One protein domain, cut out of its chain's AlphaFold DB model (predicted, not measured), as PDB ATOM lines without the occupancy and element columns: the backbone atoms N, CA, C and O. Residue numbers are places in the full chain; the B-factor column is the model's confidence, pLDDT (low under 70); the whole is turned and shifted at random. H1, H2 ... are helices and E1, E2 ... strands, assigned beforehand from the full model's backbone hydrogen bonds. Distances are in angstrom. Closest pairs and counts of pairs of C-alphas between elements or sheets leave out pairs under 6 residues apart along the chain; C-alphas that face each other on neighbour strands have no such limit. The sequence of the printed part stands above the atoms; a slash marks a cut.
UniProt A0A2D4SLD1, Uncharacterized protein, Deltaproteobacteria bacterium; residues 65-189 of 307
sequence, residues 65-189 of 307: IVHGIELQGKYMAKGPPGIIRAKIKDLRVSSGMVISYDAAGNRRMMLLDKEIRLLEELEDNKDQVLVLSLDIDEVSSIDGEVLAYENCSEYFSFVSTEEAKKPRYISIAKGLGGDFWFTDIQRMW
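What this domain is: This is residues 65 to 189 of the 307 residues of an uncharacterized protein of Deltaproteobacteria bacterium (UniProt A0A2D4SLD1). A curled, strongly twisted sheet of five strands, E2 E8 E7 E5 E6, is partly covered by a smaller sheet, E1 E3 E4, whose strands cross its own, as a sandwich that overlaps only in part. The long hairpin of E5 and E6 reaches out past this body as an arm to its turn at residues 141 to 145, and the small helix H1 is on the large sheet. The printed part has 125 residues with eight named strands and one named helix, in the order E1 E2 E3 E4 E5 E6 H1 E7 E8; both sheets are antiparallel, and the class is mostly strand. It is compact, with a radius of gyration of the C-alphas of 15.9 A, yet elongated, spanning 57 by 30 by 27 A.

Where its parts are: In the large sheet, E5 is residues 128 to 140, 36.5 A long, from C-alpha 128 at (121.357, 240.832, 231.535). E6 is residues 146 to 160, 35.7 A, and bends by 78 degrees at residue 149. E7 is residues 169 to 177, 21.2 A, and bends by 62 degrees at residue 172. E8 is residues 180 to 182, ending at (112.961, 245.351, 236.470), and E2 is residues 83 to 85. H1 is residues 161 to 164. In the small sheet, E1 is residues 65 to 68, beginning at (109.791, 234.119, 244.660), E3 is residues 96 to 101, 16.3 A, and E4 is residues 107 to 112, 16.1 A.

How they stand to each other: The large sheet curls by 130 degrees from edge to edge. In the hairpin of E5 and E6, N 129 and O 159 are 2.8 A apart, within hydrogen-bond range. E7 pairs with E5 over residues 169 to 174, with N 170 to O 132 at 2.8 A, and with E8 over residues 174 to 177, with N 182 to O 174 at 2.8 A. E2 is an edge strand beside E8, with N 84 to O 181 at 2.8 A. E6, H1 and E7 form a split strand-helix-strand unit, two strands running the same way with E5 between them, and its crossover is right-handed. H1 has a height over the sheet of 7.9 A and is only just over E5, with 3 of its C-alphas falling there; it is too short for an O i to N i+4 pair, and its one O i to N i+3 pair is not within range. In the small sheet, E3 is the inner strand: N 97 and O 67 of E1 are 2.8 A apart, and N 108 of E4 and O 100 are 2.8 A apart. The two sheets form a sandwich, two sheets face to face, with strands at 72 degrees; the closest C-alphas of E3 and E7, Ser 100 and Ile 170, are 6.9 A apart.

The domain as a whole: The C-alphas of Lys 78 and Asp 143, the two farthest apart, are 59.2 A from each other. The printed part has no cut. The links E1 to E2 and E4 to E5 are long, 14 and 15 residues. The mean pLDDT of the printed part is 86.0; residues 121, 123 and 148 to 149 are under 70.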
ATOM      1  N   ILE A  65     109.302 233.365 243.505       92.69
ATOM      2  CA  ILE A  65     109.791 234.119 244.660       92.69
ATOM      3  C   ILE A  65     108.580 234.417 245.549       92.69
ATOM      4  O   ILE A  65     107.661 235.135 245.149       92.69
ATOM      5  N   VAL A  66     108.548 233.824 246.743       89.06
ATOM      6  CA  VAL A  66     107.392 233.889 247.652       89.06
ATOM      7  C   VAL A  66     107.441 235.149 248.513       89.06
ATOM      8  O   VAL A  66     106.412 235.776 248.766       89.06
ATOM      9  N   HIS A  67     108.632 235.518 248.982       88.25
ATOM     10  CA  HIS A  67     108.877 236.777 249.680       88.25
ATOM     11  C   HIS A  67     110.360 237.143 249.632       88.25
ATOM     12  O   HIS A  67     111.212 236.256 249.590       88.25
ATOM     13  N   GLY A  68     110.676 238.433 249.740       91.56
ATOM     14  CA  GLY A  68     112.063 238.895 249.746       91.56
ATOM     15  C   GLY A  68     112.772 238.592 248.427       91.56
ATOM     16  O   GLY A  68     112.137 238.615 247.373       91.56
ATOM     17  N   ILE A  69     114.084 238.327 248.481       93.44
ATOM     18  CA  ILE A  69     114.944 238.228 247.284       93.44
ATOM     19  C   ILE A  69     114.735 239.469 246.397       93.44
ATOM     20  O   ILE A  69     114.547 239.419 245.178       93.44
ATOM     21  N   GLU A  70     114.683 240.623 247.057       92.62
ATOM     22  CA  GLU A  70     114.481 241.910 246.415       92.62
ATOM     23  C   GLU A  70     115.814 242.615 246.263       92.62
ATOM     24  O   GLU A  70     116.652 242.606 247.165       92.62
ATOM     25  N   LEU A  71     115.993 243.250 245.110       93.62
ATOM     26  CA  LEU A  71     117.101 244.161 244.923       93.62
ATOM     27  C   LEU A  71     116.867 245.426 245.752       93.62
ATOM     28  O   LEU A  71     115.847 246.102 245.597       93.62
ATOM     29  N   GLN A  72     117.835 245.764 246.598       92.12
ATOM     30  CA  GLN A  72     117.820 247.007 247.365       92.12
ATOM     31  C   GLN A  72     117.982 248.197 246.414       92.12
ATOM     32  O   GLN A  72     119.010 248.365 245.755       92.12
ATOM     33  N   GLY A  73     116.961 249.044 246.338       90.69
ATOM     34  CA  GLY A  73     116.950 250.176 245.421       90.69
ATOM     35  C   GLY A  73     115.742 251.078 245.611       90.69
ATOM     36  O   GLY A  73     114.867 250.833 246.442       90.69
ATOM     37  N   LYS A  74     115.693 252.156 244.828       91.75
ATOM     38  CA  LYS A  74     114.557 253.083 244.836       91.75
ATOM     39  C   LYS A  74     113.603 252.740 243.700       91.75
ATOM     40  O   LYS A  74     114.011 252.784 242.543       91.75
ATOM     41  N   TYR A  75     112.340 252.475 244.020       90.50
ATOM     42  CA  TYR A  75     111.291 252.317 243.015       90.50
ATOM     43  C   TYR A  75     111.128 253.590 242.184       90.50
ATOM     44  O   TYR A  75     111.170 254.714 242.703       90.50
ATOM     45  N   MET A  76     110.954 253.407 240.881       90.81
ATOM     46  CA  MET A  76     110.674 254.502 239.968       90.81
ATOM     47  C   MET A  76     109.219 254.938 240.115       90.81
ATOM     48  O   MET A  76     108.317 254.120 240.230       90.81
ATOM     49  N   ALA A  77     108.990 256.252 240.104       85.62
ATOM     50  CA  ALA A  77     107.645 256.824 240.209       85.62
ATOM     51  C   ALA A  77     106.842 256.745 238.898       85.62
ATOM     52  O   ALA A  77     105.705 257.203 238.853       85.62
ATOM     53  N   LYS A  78     107.472 256.269 237.820       84.75
ATOM     54  CA  LYS A  78     106.890 256.068 236.492       84.75
ATOM     55  C   LYS A  78     107.418 254.764 235.917       84.75
ATOM     56  O   LYS A  78     108.550 254.382 236.221       84.75
ATOM     57  N   GLY A  79     106.613 254.149 235.062       86.69
ATOM     58  CA  GLY A  79     106.887 252.841 234.486       86.69
ATOM     59  C   GLY A  79     106.163 251.724 235.242       86.69
ATOM     60  O   GLY A  79     105.435 251.988 236.212       86.69
ATOM     61  N   PRO A  80     106.363 250.465 234.822       87.81
ATOM     62  CA  PRO A  80     105.812 249.309 235.506       87.81
ATOM     63  C   PRO A  80     106.254 249.274 236.976       87.81
ATOM     64  O   PRO A  80     107.382 249.661 237.296       87.81
ATOM     65  N   PRO A  81     105.412 248.761 237.889       86.81
ATOM     66  CA  PRO A  81     105.624 248.862 239.336       86.81
ATOM     67  C   PRO A  81     106.859 248.103 239.854       86.81
ATOM     68  O   PRO A  81     107.197 248.218 241.028       86.81
ATOM     69  N   GLY A  82     107.519 247.314 239.001       90.06
ATOM     70  CA  GLY A  82     108.744 246.575 239.307       90.06
ATOM     71  C   GLY A  82     110.039 247.287 238.915       90.06
ATOM     72  O   GLY A  82     111.104 246.710 239.112       90.06
ATOM     73  N   ILE A  83     109.996 248.491 238.331       92.88
ATOM     74  CA  ILE A  83     111.232 249.201 237.983       92.88
ATOM     75  C   ILE A  83     111.836 249.842 239.232       92.88
ATOM     76  O   ILE A  83     111.230 250.697 239.884       92.88
ATOM     77  N   ILE A  84     113.085 249.485 239.509       93.12
ATOM     78  CA  ILE A  84     113.905 250.082 240.553       93.12
ATOM     79  C   ILE A  84     115.184 250.671 239.964       93.12
ATOM     80  O   ILE A  84     115.694 250.234 238.929       93.12
ATOM     81  N   ARG A  85     115.742 251.642 240.680       92.75
ATOM     82  CA  ARG A  85     117.095 252.136 240.476       92.75
ATOM     83  C   ARG A  85     118.013 251.572 241.558       92.75
ATOM     84  O   ARG A  85     117.855 251.919 242.732       92.75
ATOM     85  N   ALA A  86     118.973 250.750 241.152       91.50
ATOM     86  CA  ALA A  86     119.976 250.130 242.009       91.50
ATOM     87  C   ALA A  86     121.344 250.170 241.316       91.50
ATOM     88  O   ALA A  86     121.490 249.755 240.165       91.50
ATOM     89  N   LYS A  87     122.352 250.702 242.016       88.25
ATOM     90  CA  LYS A  87     123.703 250.845 241.463       88.25
ATOM     91  C   LYS A  87     124.362 249.479 241.360       88.25
ATOM     92  O   LYS A  87     124.479 248.800 242.375       88.25
ATOM     93  N   ILE A  88     124.897 249.153 240.185       83.12
ATOM     94  CA  ILE A  88     125.588 247.881 239.912       83.12
ATOM     95  C   ILE A  88     126.656 247.569 240.978       83.12
ATOM     96  O   ILE A  88     126.692 246.474 241.523       83.12
ATOM     97  N   LYS A  89     127.461 248.572 241.358       82.81
ATOM     98  CA  LYS A  89     128.571 248.443 242.329       82.81
ATOM     99  C   LYS A  89     128.148 248.133 243.776       82.81
ATOM    100  O   LYS A  89     129.002 247.894 244.633       82.81
ATOM    101  N   ASP A  90     126.857 248.221 244.085       85.31
ATOM    102  CA  ASP A  90     126.306 247.926 245.411       85.31
ATOM    103  C   ASP A  90     124.959 247.205 245.288       85.31
ATOM    104  O   ASP A  90     124.009 247.509 246.009       85.31
ATOM    105  N   LEU A  91     124.861 246.266 244.340       90.06
ATOM    106  CA  LEU A  91     123.691 245.405 244.238       90.06
ATOM    107  C   LEU A  91     123.632 244.484 245.452       90.06
ATOM    108  O   LEU A  91     124.580 243.763 245.774       90.06
ATOM    109  N   ARG A  92     122.486 244.516 246.125       93.38
ATOM    110  CA  ARG A  92     122.199 243.667 247.274       93.38
ATOM    111  C   ARG A  92     120.855 243.015 247.089       93.38
ATOM    112  O   ARG A  92     119.906 243.679 246.672       93.38
ATOM    113  N   VAL A  93     120.797 241.737 247.417       94.50
ATOM    114  CA  VAL A  93     119.584 240.933 247.390       94.50
ATOM    115  C   VAL A  93     119.180 240.662 248.829       94.50
ATOM    116  O   VAL A  93     119.971 240.121 249.600       94.50
ATOM    117  N   SER A  94     117.965 241.050 249.200       95.06
ATOM    118  CA  SER A  94     117.443 240.812 250.543       95.06
ATOM    119  C   SER A  94     117.293 239.314 250.830       95.06
ATOM    120  O   SER A  94     117.045 238.516 249.924       95.06
ATOM    121  N   SER A  95     117.308 238.945 252.112       94.31
ATOM    122  CA  SER A  95     116.834 237.633 252.567       94.31
ATOM    123  C   SER A  95     115.426 237.343 252.034       94.31
ATOM    124  O   SER A  95     114.639 238.271 251.795       94.31
ATOM    125  N   GLY A  96     115.073 236.073 251.871       92.62
ATOM    126  CA  GLY A  96     113.767 235.713 251.335       92.62
ATOM    127  C   GLY A  96     113.565 234.224 251.124       92.62
ATOM    128  O   GLY A  96     114.385 233.415 251.531       92.62
ATOM    129  N   MET A  97     112.448 233.867 250.504       90.50
ATOM    130  CA  MET A  97     112.079 232.481 250.253       90.50
ATOM    131  C   MET A  97     111.653 232.297 248.810       90.50
ATOM    132  O   MET A  97     110.910 233.107 248.242       90.50
ATOM    133  N   VAL A  98     112.094 231.184 248.243       90.44
ATOM    134  CA  VAL A  98     111.882 230.855 246.844       90.44
ATOM    135  C   VAL A  98     111.547 229.387 246.675       90.44
ATOM    136  O   VAL A  98     111.966 228.530 247.452       90.44
ATOM    137  N   ILE A  99     110.779 229.112 245.633       86.25
ATOM    138  CA  ILE A  99     110.463 227.771 245.177       86.25
ATOM    139  C   ILE A  99     111.129 227.599 243.818       86.25
ATOM    140  O   ILE A  99     110.787 228.310 242.867       86.25
ATOM    141  N   SER A 100     112.094 226.682 243.758       85.19
ATOM    142  CA  SER A 100     112.933 226.418 242.588       85.19
ATOM    143  C   SER A 100     112.944 224.955 242.202       85.19
ATOM    144  O   SER A 100     112.487 224.101 242.957       85.19
ATOM    145  N   TYR A 101     113.511 224.690 241.032       79.50
ATOM    146  CA  TYR A 101     113.950 223.368 240.628       79.50
ATOM    147  C   TYR A 101     115.449 223.214 240.855       79.50
ATOM    148  O   TYR A 101     116.213 224.160 240.644       79.50
ATOM    149  N   ASP A 102     115.848 222.022 241.276       75.31
ATOM    150  CA  ASP A 102     117.237 221.590 241.218       75.31
ATOM    151  C   ASP A 102     117.627 221.152 239.793       75.31
ATOM    152  O   ASP A 102     116.807 221.149 238.866       75.31
ATOM    153  N   ALA A 103     118.896 220.787 239.600       73.12
ATOM    154  CA  ALA A 103     119.397 220.313 238.310       73.12
ATOM    155  C   ALA A 103     118.722 219.010 237.832       73.12
ATOM    156  O   ALA A 103     118.663 218.765 236.626       73.12
ATOM    157  N   ALA A 104     118.190 218.202 238.755       72.88
ATOM    158  CA  ALA A 104     117.458 216.971 238.468       72.88
ATOM    159  C   ALA A 104     115.966 217.213 238.162       72.88
ATOM    160  O   ALA A 104     115.261 216.291 237.750       72.88
ATOM    161  N   GLY A 105     115.480 218.448 238.315       73.75
ATOM    162  CA  GLY A 105     114.086 218.810 238.083       73.75
ATOM    163  C   GLY A 105     113.164 218.542 239.274       73.75
ATOM    164  O   GLY A 105     111.942 218.587 239.106       73.75
ATOM    165  N   ASN A 106     113.697 218.320 240.479       75.38
ATOM    166  CA  ASN A 106     112.885 218.263 241.692       75.38
ATOM    167  C   ASN A 106     112.656 219.661 242.251       75.38
ATOM    168  O   ASN A 106     113.534 220.523 242.242       75.38
ATOM    169  N   ARG A 107     111.451 219.883 242.773       76.69
ATOM    170  CA  ARG A 107     111.070 221.161 243.364       76.69
ATOM    171  C   ARG A 107     111.576 221.252 244.801       76.69
ATOM    172  O   ARG A 107     111.321 220.360 245.604       76.69
ATOM    173  N   ARG A 108     112.220 222.365 245.136       78.12
ATOM    174  CA  ARG A 108     112.746 222.662 246.469       78.12
ATOM    175  C   ARG A 108     112.258 224.032 246.928       78.12
ATOM    176  O   ARG A 108     112.184 224.975 246.139       78.12
ATOM    177  N   MET A 109     111.926 224.132 248.211       82.06
ATOM    178  CA  MET A 109     111.765 225.414 248.888       82.06
ATOM    179  C   MET A 109     113.098 225.776 249.530       82.06
ATOM    180  O   MET A 109     113.666 224.969 250.262       82.06
ATOM    181  N   MET A 110     113.580 226.979 249.257       84.38
ATOM    182  CA  MET A 110     114.813 227.500 249.825       84.38
ATOM    183  C   MET A 110     114.522 228.774 250.605       84.38
ATOM    184  O   MET A 110     113.762 229.634 250.150       84.38
ATOM    185  N   LEU A 111     115.171 228.886 251.761       86.88
ATOM    186  CA  LEU A 111     115.199 230.080 252.584       86.88
ATOM    187  C   LEU A 111     116.600 230.694 252.506       86.88
ATOM    188  O   LEU A 111     117.584 230.043 252.836       86.88
ATOM    189  N   LEU A 112     116.674 231.946 252.065       89.75
ATOM    190  CA  LEU A 112     117.860 232.781 252.180       89.75
ATOM    191  C   LEU A 112     117.764 233.588 253.467       89.75
ATOM    192  O   LEU A 112     116.974 234.531 253.554       89.75
ATOM    193  N   ASP A 113     118.601 233.247 254.439       88.06
ATOM    194  CA  ASP A 113     118.541 233.825 255.785       88.06
ATOM    195  C   ASP A 113     119.170 235.218 255.891       88.06
ATOM    196  O   ASP A 113     118.935 235.940 256.864       88.06
ATOM    197  N   LYS A 114     120.001 235.613 254.921       92.12
ATOM    198  CA  LYS A 114     120.788 236.849 254.980       92.12
ATOM    199  C   LYS A 114     120.725 237.622 253.674       92.12
ATOM    200  O   LYS A 114     120.511 237.062 252.606       92.12
ATOM    201  N   GLU A 115     120.931 238.930 253.790       93.50
ATOM    202  CA  GLU A 115     121.183 239.789 252.638       93.50
ATOM    203  C   GLU A 115     122.529 239.422 252.003       93.50
ATOM    204  O   GLU A 115     123.532 239.251 252.703       93.50
ATOM    205  N   ILE A 116     122.547 239.325 250.675       92.19
ATOM    206  CA  ILE A 116     123.729 238.971 249.890       92.19
ATOM    207  C   ILE A 116     124.140 240.178 249.060       92.19
ATOM    208  O   ILE A 116     123.331 240.762 248.336       92.19
ATOM    209  N   ARG A 117     125.417 240.552 249.154       92.31
ATOM    210  CA  ARG A 117     126.020 241.587 248.316       92.31
ATOM    211  C   ARG A 117     126.659 240.942 247.092       92.31
ATOM    212  O   ARG A 117     127.518 240.077 247.236       92.31
ATOM    213  N   LEU A 118     126.274 241.406 245.910       89.69
ATOM    214  CA  LEU A 118     126.837 240.954 244.642       89.69
ATOM    215  C   LEU A 118     128.079 241.801 244.336       89.69
ATOM    216  O   LEU A 118     128.007 243.029 244.337       89.69
ATOM    217  N   LEU A 119     129.228 241.148 244.149       76.69
ATOM    218  CA  LEU A 119     130.533 241.806 243.980       76.69
ATOM    219  C   LEU A 119     131.040 241.806 242.529       76.69
ATOM    220  O   LEU A 119     132.193 242.150 242.293       76.69
ATOM    221  N   GLU A 120     130.207 241.424 241.562       73.94
ATOM    222  CA  GLU A 120     130.621 241.366 240.160       73.94
ATOM    223  C   GLU A 120     130.710 242.760 239.521       73.94
ATOM    224  O   GLU A 120     129.824 243.606 239.674       73.94
ATOM    225  N   GLU A 121     131.798 242.999 238.784       66.50
ATOM    226  CA  GLU A 121     131.959 244.192 237.956       66.50
ATOM    227  C   GLU A 121     131.209 243.993 236.633       66.50
ATOM    228  O   GLU A 121     131.666 243.273 235.749       66.50
ATOM    229  N   LEU A 122     130.044 244.633 236.494       70.56
ATOM    230  CA  LEU A 122     129.299 244.689 235.233       70.56
ATOM    231  C   LEU A 122     129.456 246.079 234.611       70.56
ATOM    232  O   LEU A 122     129.165 247.090 235.255       70.56
ATOM    233  N   GLU A 123     129.922 246.130 233.362       66.00
ATOM    234  CA  GLU A 123     130.122 247.387 232.626       66.00
ATOM    235  C   GLU A 123     128.831 247.889 231.951       66.00
ATOM    236  O   GLU A 123     128.606 249.098 231.896       66.00
ATOM    237  N   ASP A 124     127.952 246.980 231.509       72.50
ATOM    238  CA  ASP A 124     126.605 247.276 231.002       72.50
ATOM    239  C   ASP A 124     125.643 246.143 231.401       72.50
ATOM    240  O   ASP A 124     125.906 244.972 231.131       72.50
ATOM    241  N   ASN A 125     124.541 246.484 232.074       73.06
ATOM    242  CA  ASN A 125     123.527 245.520 232.510       73.06
ATOM    243  C   ASN A 125     122.378 245.365 231.503       73.06
ATOM    244  O   ASN A 125     121.407 244.656 231.785       73.06
ATOM    245  N   LYS A 126     122.434 246.041 230.351       76.25
ATOM    246  CA  LYS A 126     121.409 245.903 229.320       76.25
ATOM    247  C   LYS A 126     121.337 244.447 228.840       76.25
ATOM    248  O   LYS A 126     122.352 243.829 228.543       76.25
ATOM    249  N   ASP A 127     120.124 243.894 228.817       81.25
ATOM    250  CA  ASP A 127     119.807 242.505 228.432       81.25
ATOM    251  C   ASP A 127     120.367 241.395 229.345       81.25
ATOM    252  O   ASP A 127     120.220 240.200 229.042       81.25
ATOM    253  N   GLN A 128     120.938 241.768 230.495       89.38
ATOM    254  CA  GLN A 128     121.357 240.832 231.535       89.38
ATOM    255  C   GLN A 128     120.225 240.542 232.516       89.38
ATOM    256  O   GLN A 128     119.421 241.410 232.861       89.38
ATOM    257  N   VAL A 129     120.183 239.313 233.010       92.56
ATOM    258  CA  VAL A 129     119.231 238.871 234.023       92.56
ATOM    259  C   VAL A 129     120.014 238.373 235.224       92.56
ATOM    260  O   VAL A 129     120.830 237.461 235.105       92.56
ATOM    261  N   LEU A 130     119.751 238.969 236.383       93.75
ATOM    262  CA  LEU A 130     120.185 238.422 237.657       93.75
ATOM    263  C   LEU A 130     119.353 237.176 237.940       93.75
ATOM    264  O   LEU A 130     118.124 237.262 238.058       93.75
ATOM    265  N   VAL A 131     120.025 236.040 238.065       93.81
ATOM    266  CA  VAL A 131     119.398 234.755 238.350       93.81
ATOM    267  C   VAL A 131     119.929 234.143 239.637       93.81
ATOM    268  O   VAL A 131     121.074 234.364 240.029       93.81
ATOM    269  N   LEU A 132     119.079 233.344 240.271       92.62
ATOM    270  CA  LEU A 132     119.430 232.421 241.339       92.62
ATOM    271  C   LEU A 132     119.428 230.997 240.781       92.62
ATOM    272  O   LEU A 132     118.439 230.569 240.183       92.62
ATOM    273  N   SER A 133     120.513 230.264 240.988       90.62
ATOM    274  CA  SER A 133     120.594 228.820 240.755       90.62
ATOM    275  C   SER A 133     120.881 228.084 242.050       90.62
ATOM    276  O   SER A 133     121.500 228.633 242.962       90.62
ATOM    277  N   LEU A 134     120.436 226.833 242.098       85.94
ATOM    278  CA  LEU A 134     120.710 225.919 243.196       85.94
ATOM    279  C   LEU A 134     121.729 224.889 242.737       85.94
ATOM    280  O   LEU A 134     121.528 224.274 241.686       85.94
ATOM    281  N   ASP A 135     122.771 224.701 243.535       82.06
ATOM    282  CA  ASP A 135     123.634 223.531 243.434       82.06
ATOM    283  C   ASP A 135     123.353 222.595 244.603       82.06
ATOM    284  O   ASP A 135     123.059 223.052 245.716       82.06
ATOM    285  N   ILE A 136     123.382 221.296 244.330       79.81
ATOM    286  CA  ILE A 136     123.099 220.265 245.322       79.81
ATOM    287  C   ILE A 136     124.291 219.330 245.369       79.81
ATOM    288  O   ILE A 136     124.551 218.598 244.416       79.81
ATOM    289  N   ASP A 137     124.956 219.335 246.516       78.50
ATOM    290  CA  ASP A 137     126.063 218.441 246.803       78.50
ATOM    291  C   ASP A 137     125.603 217.338 247.758       78.50
ATOM    292  O   ASP A 137     125.049 217.597 248.837       78.50
ATOM    293  N   GLU A 138     125.866 216.089 247.374       78.25
ATOM    294  CA  GLU A 138     125.745 214.954 248.282       78.25
ATOM    295  C   GLU A 138     126.755 215.110 249.421       78.25
ATOM    296  O   GLU A 138     127.945 215.359 249.205       78.25
ATOM    297  N   VAL A 139     126.289 214.945 250.656       74.62
ATOM    298  CA  VAL A 139     127.170 215.044 251.818       74.62
ATOM    299  C   VAL A 139     127.661 213.656 252.177       74.62
ATOM    300  O   VAL A 139     126.870 212.775 252.495       74.62
ATOM    301  N   SER A 140     128.974 213.453 252.157       77.12
ATOM    302  CA  SER A 140     129.580 212.216 252.648       77.12
ATOM    303  C   SER A 140     129.958 212.332 254.126       77.12
ATOM    304  O   SER A 140     130.378 213.385 254.611       77.12
ATOM    305  N   SER A 141     129.825 211.230 254.858       77.88
ATOM    306  CA  SER A 141     130.334 211.066 256.212       77.88
ATOM    307  C   SER A 141     131.866 211.101 256.216       77.88
ATOM    308  O   SER A 141     132.516 210.992 255.175       77.88
ATOM    309  N   ILE A 142     132.467 211.209 257.406       80.50
ATOM    310  CA  ILE A 142     133.930 211.119 257.574       80.50
ATOM    311  C   ILE A 142     134.470 209.784 257.025       80.50
ATOM    312  O   ILE A 142     135.594 209.734 256.533       80.50
ATOM    313  N   ASP A 143     133.649 208.732 257.059       82.12
ATOM    314  CA  ASP A 143     133.980 207.389 256.579       82.12
ATOM    315  C   ASP A 143     133.687 207.201 255.072       82.12
ATOM    316  O   ASP A 143     133.902 206.118 254.529       82.12
ATOM    317  N   GLY A 144     133.220 208.249 254.380       79.12
ATOM    318  CA  GLY A 144     132.929 208.244 252.942       79.12
ATOM    319  C   GLY A 144     131.539 207.725 252.562       79.12
ATOM    320  O   GLY A 144     131.254 207.574 251.377       79.12
ATOM    321  N   GLU A 145     130.662 207.457 253.534       76.94
ATOM    322  CA  GLU A 145     129.282 207.032 253.266       76.94
ATOM    323  C   GLU A 145     128.388 208.234 252.947       76.94
ATOM    324  O   GLU A 145     128.414 209.231 253.664       76.94
ATOM    325  N   VAL A 146     127.564 208.148 251.902       73.31
ATOM    326  CA  VAL A 146     126.607 209.214 251.560       73.31
ATOM    327  C   VAL A 146     125.544 209.329 252.657       73.31
ATOM    328  O   VAL A 146     124.917 208.343 253.046       73.31
ATOM    329  N   LEU A 147     125.362 210.538 253.182       71.62
ATOM    330  CA  LEU A 147     124.395 210.852 254.224       71.62
ATOM    331  C   LEU A 147     123.008 211.090 253.620       71.62
ATOM    332  O   LEU A 147     122.858 211.484 252.471       71.62
ATOM    333  N   ALA A 148     121.973 210.905 254.439       67.94
ATOM    334  CA  ALA A 148     120.574 211.085 254.040       67.94
ATOM    335  C   ALA A 148     120.126 212.561 253.937       67.94
ATOM    336  O   ALA A 148     118.927 212.836 253.907       67.94
ATOM    337  N   TYR A 149     121.064 213.512 253.948       68.19
ATOM    338  CA  TYR A 149     120.785 214.927 253.721       68.19
ATOM    339  C   TYR A 149     121.731 215.486 252.663       68.19
ATOM    340  O   TYR A 149     122.858 215.022 252.497       68.19
ATOM    341  N   GLU A 150     121.248 216.504 251.966       74.00
ATOM    342  CA  GLU A 150     121.946 217.168 250.875       74.00
ATOM    343  C   GLU A 150     122.331 218.583 251.318       74.00
ATOM    344  O   GLU A 150     121.585 219.232 252.062       74.00
ATOM    345  N   ASN A 151     123.475 219.074 250.846       77.50
ATOM    346  CA  ASN A 151     123.822 220.481 250.987       77.50
ATOM    347  C   ASN A 151     123.303 221.235 249.765       77.50
ATOM    348  O   ASN A 151     123.742 221.001 248.643       77.50
ATOM    349  N   CYS A 152     122.378 222.160 250.001       78.94
ATOM    350  CA  CYS A 152     121.911 223.086 248.980       78.94
ATOM    351  C   CYS A 152     122.708 224.384 249.087       78.94
ATOM    352  O   CYS A 152     122.660 225.035 250.130       78.94
ATOM    353  N   SER A 153     123.383 224.767 248.007       84.62
ATOM    354  CA  SER A 153     124.121 226.028 247.916       84.62
ATOM    355  C   SER A 153     123.451 226.968 246.917       84.62
ATOM    356  O   SER A 153     123.158 226.591 245.778       84.62
ATOM    357  N   GLU A 154     123.199 228.202 247.340       87.50
ATOM    358  CA  GLU A 154     122.682 229.267 246.489       87.50
ATOM    359  C   GLU A 154     123.791 229.974 245.703       87.50
ATOM    360  O   GLU A 154     124.803 230.408 246.255       87.50
ATOM    361  N   TYR A 155     123.565 230.162 244.403       90.12
ATOM    362  CA  TYR A 155     124.464 230.922 243.540       90.12
ATOM    363  C   TYR A 155     123.709 232.017 242.802       90.12
ATOM    364  O   TYR A 155     122.726 231.763 242.104       90.12
ATOM    365  N   PHE A 156     124.210 233.241 242.933       91.94
ATOM    366  CA  PHE A 156     123.751 234.392 242.170       91.94
ATOM    367  C   PHE A 156     124.686 234.602 240.996       91.94
ATOM    368  O   PHE A 156     125.899 234.634 241.173       91.94
ATOM    369  N   SER A 157     124.119 234.749 239.807       92.31
ATOM    370  CA  SER A 157     124.894 235.033 238.604       92.31
ATOM    371  C   SER A 157     124.117 235.944 237.668       92.31
ATOM    372  O   SER A 157     122.889 236.051 237.748       92.31
ATOM    373  N   PHE A 158     124.839 236.612 236.777       92.44
ATOM    374  CA  PHE A 158     124.250 237.385 235.695       92.44
ATOM    375  C   PHE A 158     124.368 236.585 234.406       92.44
ATOM    376  O   PHE A 158     125.454 236.174 234.001       92.44
ATOM    377  N   VAL A 159     123.232 236.348 233.761       92.69
ATOM    378  CA  VAL A 159     123.155 235.570 232.521       92.69
ATOM    379  C   VAL A 159     122.422 236.357 231.443       92.69
ATOM    380  O   VAL A 159     121.731 237.339 231.721       92.69
ATOM    381  N   SER A 160     122.554 235.924 230.192       91.44
ATOM    382  CA  SER A 160     121.760 236.490 229.096       91.44
ATOM    383  C   SER A 160     120.266 236.178 229.262       91.44
ATOM    384  O   SER A 160     119.889 235.174 229.870       91.44
ATOM    385  N   THR A 161     119.405 236.999 228.655       88.94
ATOM    386  CA  THR A 161     117.944 236.790 228.677       88.94
ATOM    387  C   THR A 161     117.522 235.408 228.147       88.94
ATOM    388  O   THR A 161     116.612 234.795 228.700       88.94
ATOM    389  N   GLU A 162     118.194 234.869 227.124       89.88
ATOM    390  CA  GLU A 162     117.896 233.521 226.612       89.88
ATOM    391  C   GLU A 162     118.339 232.419 227.575       89.88
ATOM    392  O   GLU A 162     117.642 231.420 227.761       89.88
ATOM    393  N   GLU A 163     119.479 232.602 228.238       90.94
ATOM    394  CA  GLU A 163     119.949 231.644 229.227       90.94
ATOM    395  C   GLU A 163     119.062 231.619 230.481       90.94
ATOM    396  O   GLU A 163     118.794 230.537 231.009       90.94
ATOM    397  N   ALA A 164     118.535 232.771 230.898       89.69
ATOM    398  CA  ALA A 164     117.627 232.893 232.038       89.69
ATOM    399  C   ALA A 164     116.333 232.067 231.891       89.69
ATOM    400  O   ALA A 164     115.717 231.703 232.893       89.69
ATOM    401  N   LYS A 165     115.933 231.715 230.659       88.00
ATOM    402  CA  LYS A 165     114.753 230.871 230.393       88.00
ATOM    403  C   LYS A 165     114.957 229.407 230.805       88.00
ATOM    404  O   LYS A 165     113.975 228.683 230.990       88.00
ATOM    405  N   LYS A 166     116.205 228.942 230.968       87.62
ATOM    406  CA  LYS A 166     116.503 227.543 231.330       87.62
ATOM    407  C   LYS A 166     115.874 227.169 232.688       87.62
ATOM    408  O   LYS A 166     115.891 227.997 233.596       87.62
ATOM    409  N   PRO A 167     115.375 225.928 232.874       83.12
ATOM    410  CA  PRO A 167     114.722 225.461 234.108       83.12
ATOM    411  C   PRO A 167     115.469 225.692 235.423       83.12
ATOM    412  O   PRO A 167     114.845 226.011 236.430       83.12
ATOM    413  N   ARG A 168     116.799 225.581 235.392       85.38
ATOM    414  CA  ARG A 168     117.671 225.678 236.572       85.38
ATOM    415  C   ARG A 168     117.783 227.072 237.199       85.38
ATOM    416  O   ARG A 168     118.347 227.201 238.278       85.38
ATOM    417  N   TYR A 169     117.330 228.116 236.503       89.94
ATOM    418  CA  TYR A 169     117.521 229.501 236.926       89.94
ATOM    419  C   TYR A 169     116.223 230.134 237.396       89.94
ATOM    420  O   TYR A 169     115.195 230.017 236.744       89.94
ATOM    421  N   ILE A 170     116.257 230.892 238.477       91.50
ATOM    422  CA  ILE A 170     115.157 231.773 238.856       91.50
ATOM    423  C   ILE A 170     115.554 233.188 238.522       91.50
ATOM    424  O   ILE A 170     116.509 233.711 239.081       91.50
ATOM    425  N   SER A 171     114.801 233.810 237.623       92.62
ATOM    426  CA  SER A 171     115.000 235.213 237.283       92.62
ATOM    427  C   SER A 171     114.556 236.095 238.445       92.62
ATOM    428  O   SER A 171     113.389 236.084 238.828       92.62
ATOM    429  N   ILE A 172     115.489 236.865 238.996       93.81
ATOM    430  CA  ILE A 172     115.227 237.816 240.078       93.81
ATOM    431  C   ILE A 172     114.954 239.196 239.496       93.81
ATOM    432  O   ILE A 172     113.987 239.850 239.888       93.81
ATOM    433  N   ALA A 173     115.809 239.646 238.577       93.38
ATOM    434  CA  ALA A 173     115.691 240.961 237.968       93.38
ATOM    435  C   ALA A 173     116.278 240.986 236.554       93.38
ATOM    436  O   ALA A 173     117.305 240.364 236.302       93.38
ATOM    437  N   LYS A 174     115.657 241.747 235.651       92.56
ATOM    438  CA  LYS A 174     116.148 242.030 234.294       92.56
ATOM    439  C   LYS A 174     116.732 243.441 234.261       92.56
ATOM    440  O   LYS A 174     116.067 244.387 234.681       92.56
ATOM    441  N   GLY A 175     117.958 243.591 233.783       90.81
ATOM    442  CA  GLY A 175     118.587 244.891 233.582       90.81
ATOM    443  C   GLY A 175     117.972 245.624 232.391       90.81
ATOM    444  O   GLY A 175     117.686 245.029 231.351       90.81
ATOM    445  N   LEU A 176     117.744 246.928 232.556       88.31
ATOM    446  CA  LEU A 176     117.182 247.811 231.523       88.31
ATOM    447  C   LEU A 176     118.225 248.795 230.958       88.31
ATOM    448  O   LEU A 176     117.883 249.652 230.145       88.31
ATOM    449  N   GLY A 177     119.487 248.680 231.384       85.69
ATOM    450  CA  GLY A 177     120.569 249.621 231.089       85.69
ATOM    451  C   GLY A 177     120.876 250.561 232.265       85.69
ATOM    452  O   GLY A 177     119.983 251.018 232.986       85.69
ATOM    453  N   GLY A 178     122.159 250.877 232.460       86.19
ATOM    454  CA  GLY A 178     122.634 251.741 233.545       86.19
ATOM    455  C   GLY A 178     122.303 251.206 234.947       86.19
ATOM    456  O   GLY A 178     122.596 250.066 235.280       86.19
ATOM    457  N   ASP A 179     121.687 252.037 235.794       89.81
ATOM    458  CA  ASP A 179     121.298 251.660 237.167       89.81
ATOM    459  C   ASP A 179     119.870 251.072 237.254       89.81
ATOM    460  O   ASP A 179     119.323 250.953 238.353       89.81
ATOM    461  N   PHE A 180     119.202 250.789 236.130       91.19
ATOM    462  CA  PHE A 180     117.784 250.410 236.124       91.19
ATOM    463  C   PHE A 180     117.579 248.901 236.025       91.19
ATOM    464  O   PHE A 180     118.164 248.227 235.174       91.19
ATOM    465  N   TRP A 181     116.690 248.393 236.878       92.50
ATOM    466  CA  TRP A 181     116.355 246.978 236.982       92.50
ATOM    467  C   TRP A 181     114.846 246.801 237.055       92.50
ATOM    468  O   TRP A 181     114.166 247.514 237.789       92.50
ATOM    469  N   PHE A 182     114.328 245.820 236.331       93.25
ATOM    470  CA  PHE A 182     112.961 245.351 236.470       93.25
ATOM    471  C   PHE A 182     112.933 244.109 237.353       93.25
ATOM    472  O   PHE A 182     113.549 243.099 237.019       93.25
ATOM    473  N   THR A 183     112.217 244.176 238.469       93.38
ATOM    474  CA  THR A 183     112.175 243.095 239.453       93.38
ATOM    475  C   THR A 183     110.909 242.265 239.378       93.38
ATOM    476  O   THR A 183     110.972 241.117 239.786       93.38
ATOM    477  N   ASP A 184     109.785 242.764 238.851       92.75
ATOM    478  CA  ASP A 184     108.494 242.056 238.885       92.75
ATOM    479  C   ASP A 184     108.408 240.853 237.917       92.75
ATOM    480  O   ASP A 184     107.636 240.830 236.961       92.75
ATOM    481  N   ILE A 185     109.224 239.837 238.192       89.25
ATOM    482  CA  ILE A 185     109.387 238.600 237.439       89.25
ATOM    483  C   ILE A 185     109.090 237.446 238.396       89.25
ATOM    484  O   ILE A 185     109.731 237.343 239.441       89.25
ATOM    485  N   GLN A 186     108.114 236.600 238.044       86.06
ATOM    486  CA  GLN A 186     107.797 235.343 238.743       86.06
ATOM    487  C   GLN A 186     107.769 235.472 240.278       86.06
ATOM    488  O   GLN A 186     108.326 234.644 241.003       86.06
ATOM    489  N   ARG A 187     107.131 236.532 240.790       91.50
ATOM    490  CA  ARG A 187     107.137 236.841 242.226       91.50
ATOM    491  C   ARG A 187     105.769 237.148 242.800       91.50
ATOM    492  O   ARG A 187     104.892 237.718 242.141       91.50
ATOM    493  N   MET A 188     105.622 236.822 244.077       92.50
ATOM    494  CA  MET A 188     104.494 237.243 244.889       92.50
ATOM    495  C   MET A 188     104.775 238.595 245.536       92.50
ATOM    496  O   MET A 188     105.827 238.799 246.136       92.50
ATOM    497  N   TRP A 189     103.797 239.493 245.475       93.44
ATOM    498  CA  TRP A 189     103.775 240.699 246.293       93.44
ATOM    499  C   TRP A 189     102.651 240.609 247.294       93.44
ATOM    500  O   TRP A 189     101.525 240.243 246.953       93.44
TER     501      TRP A 189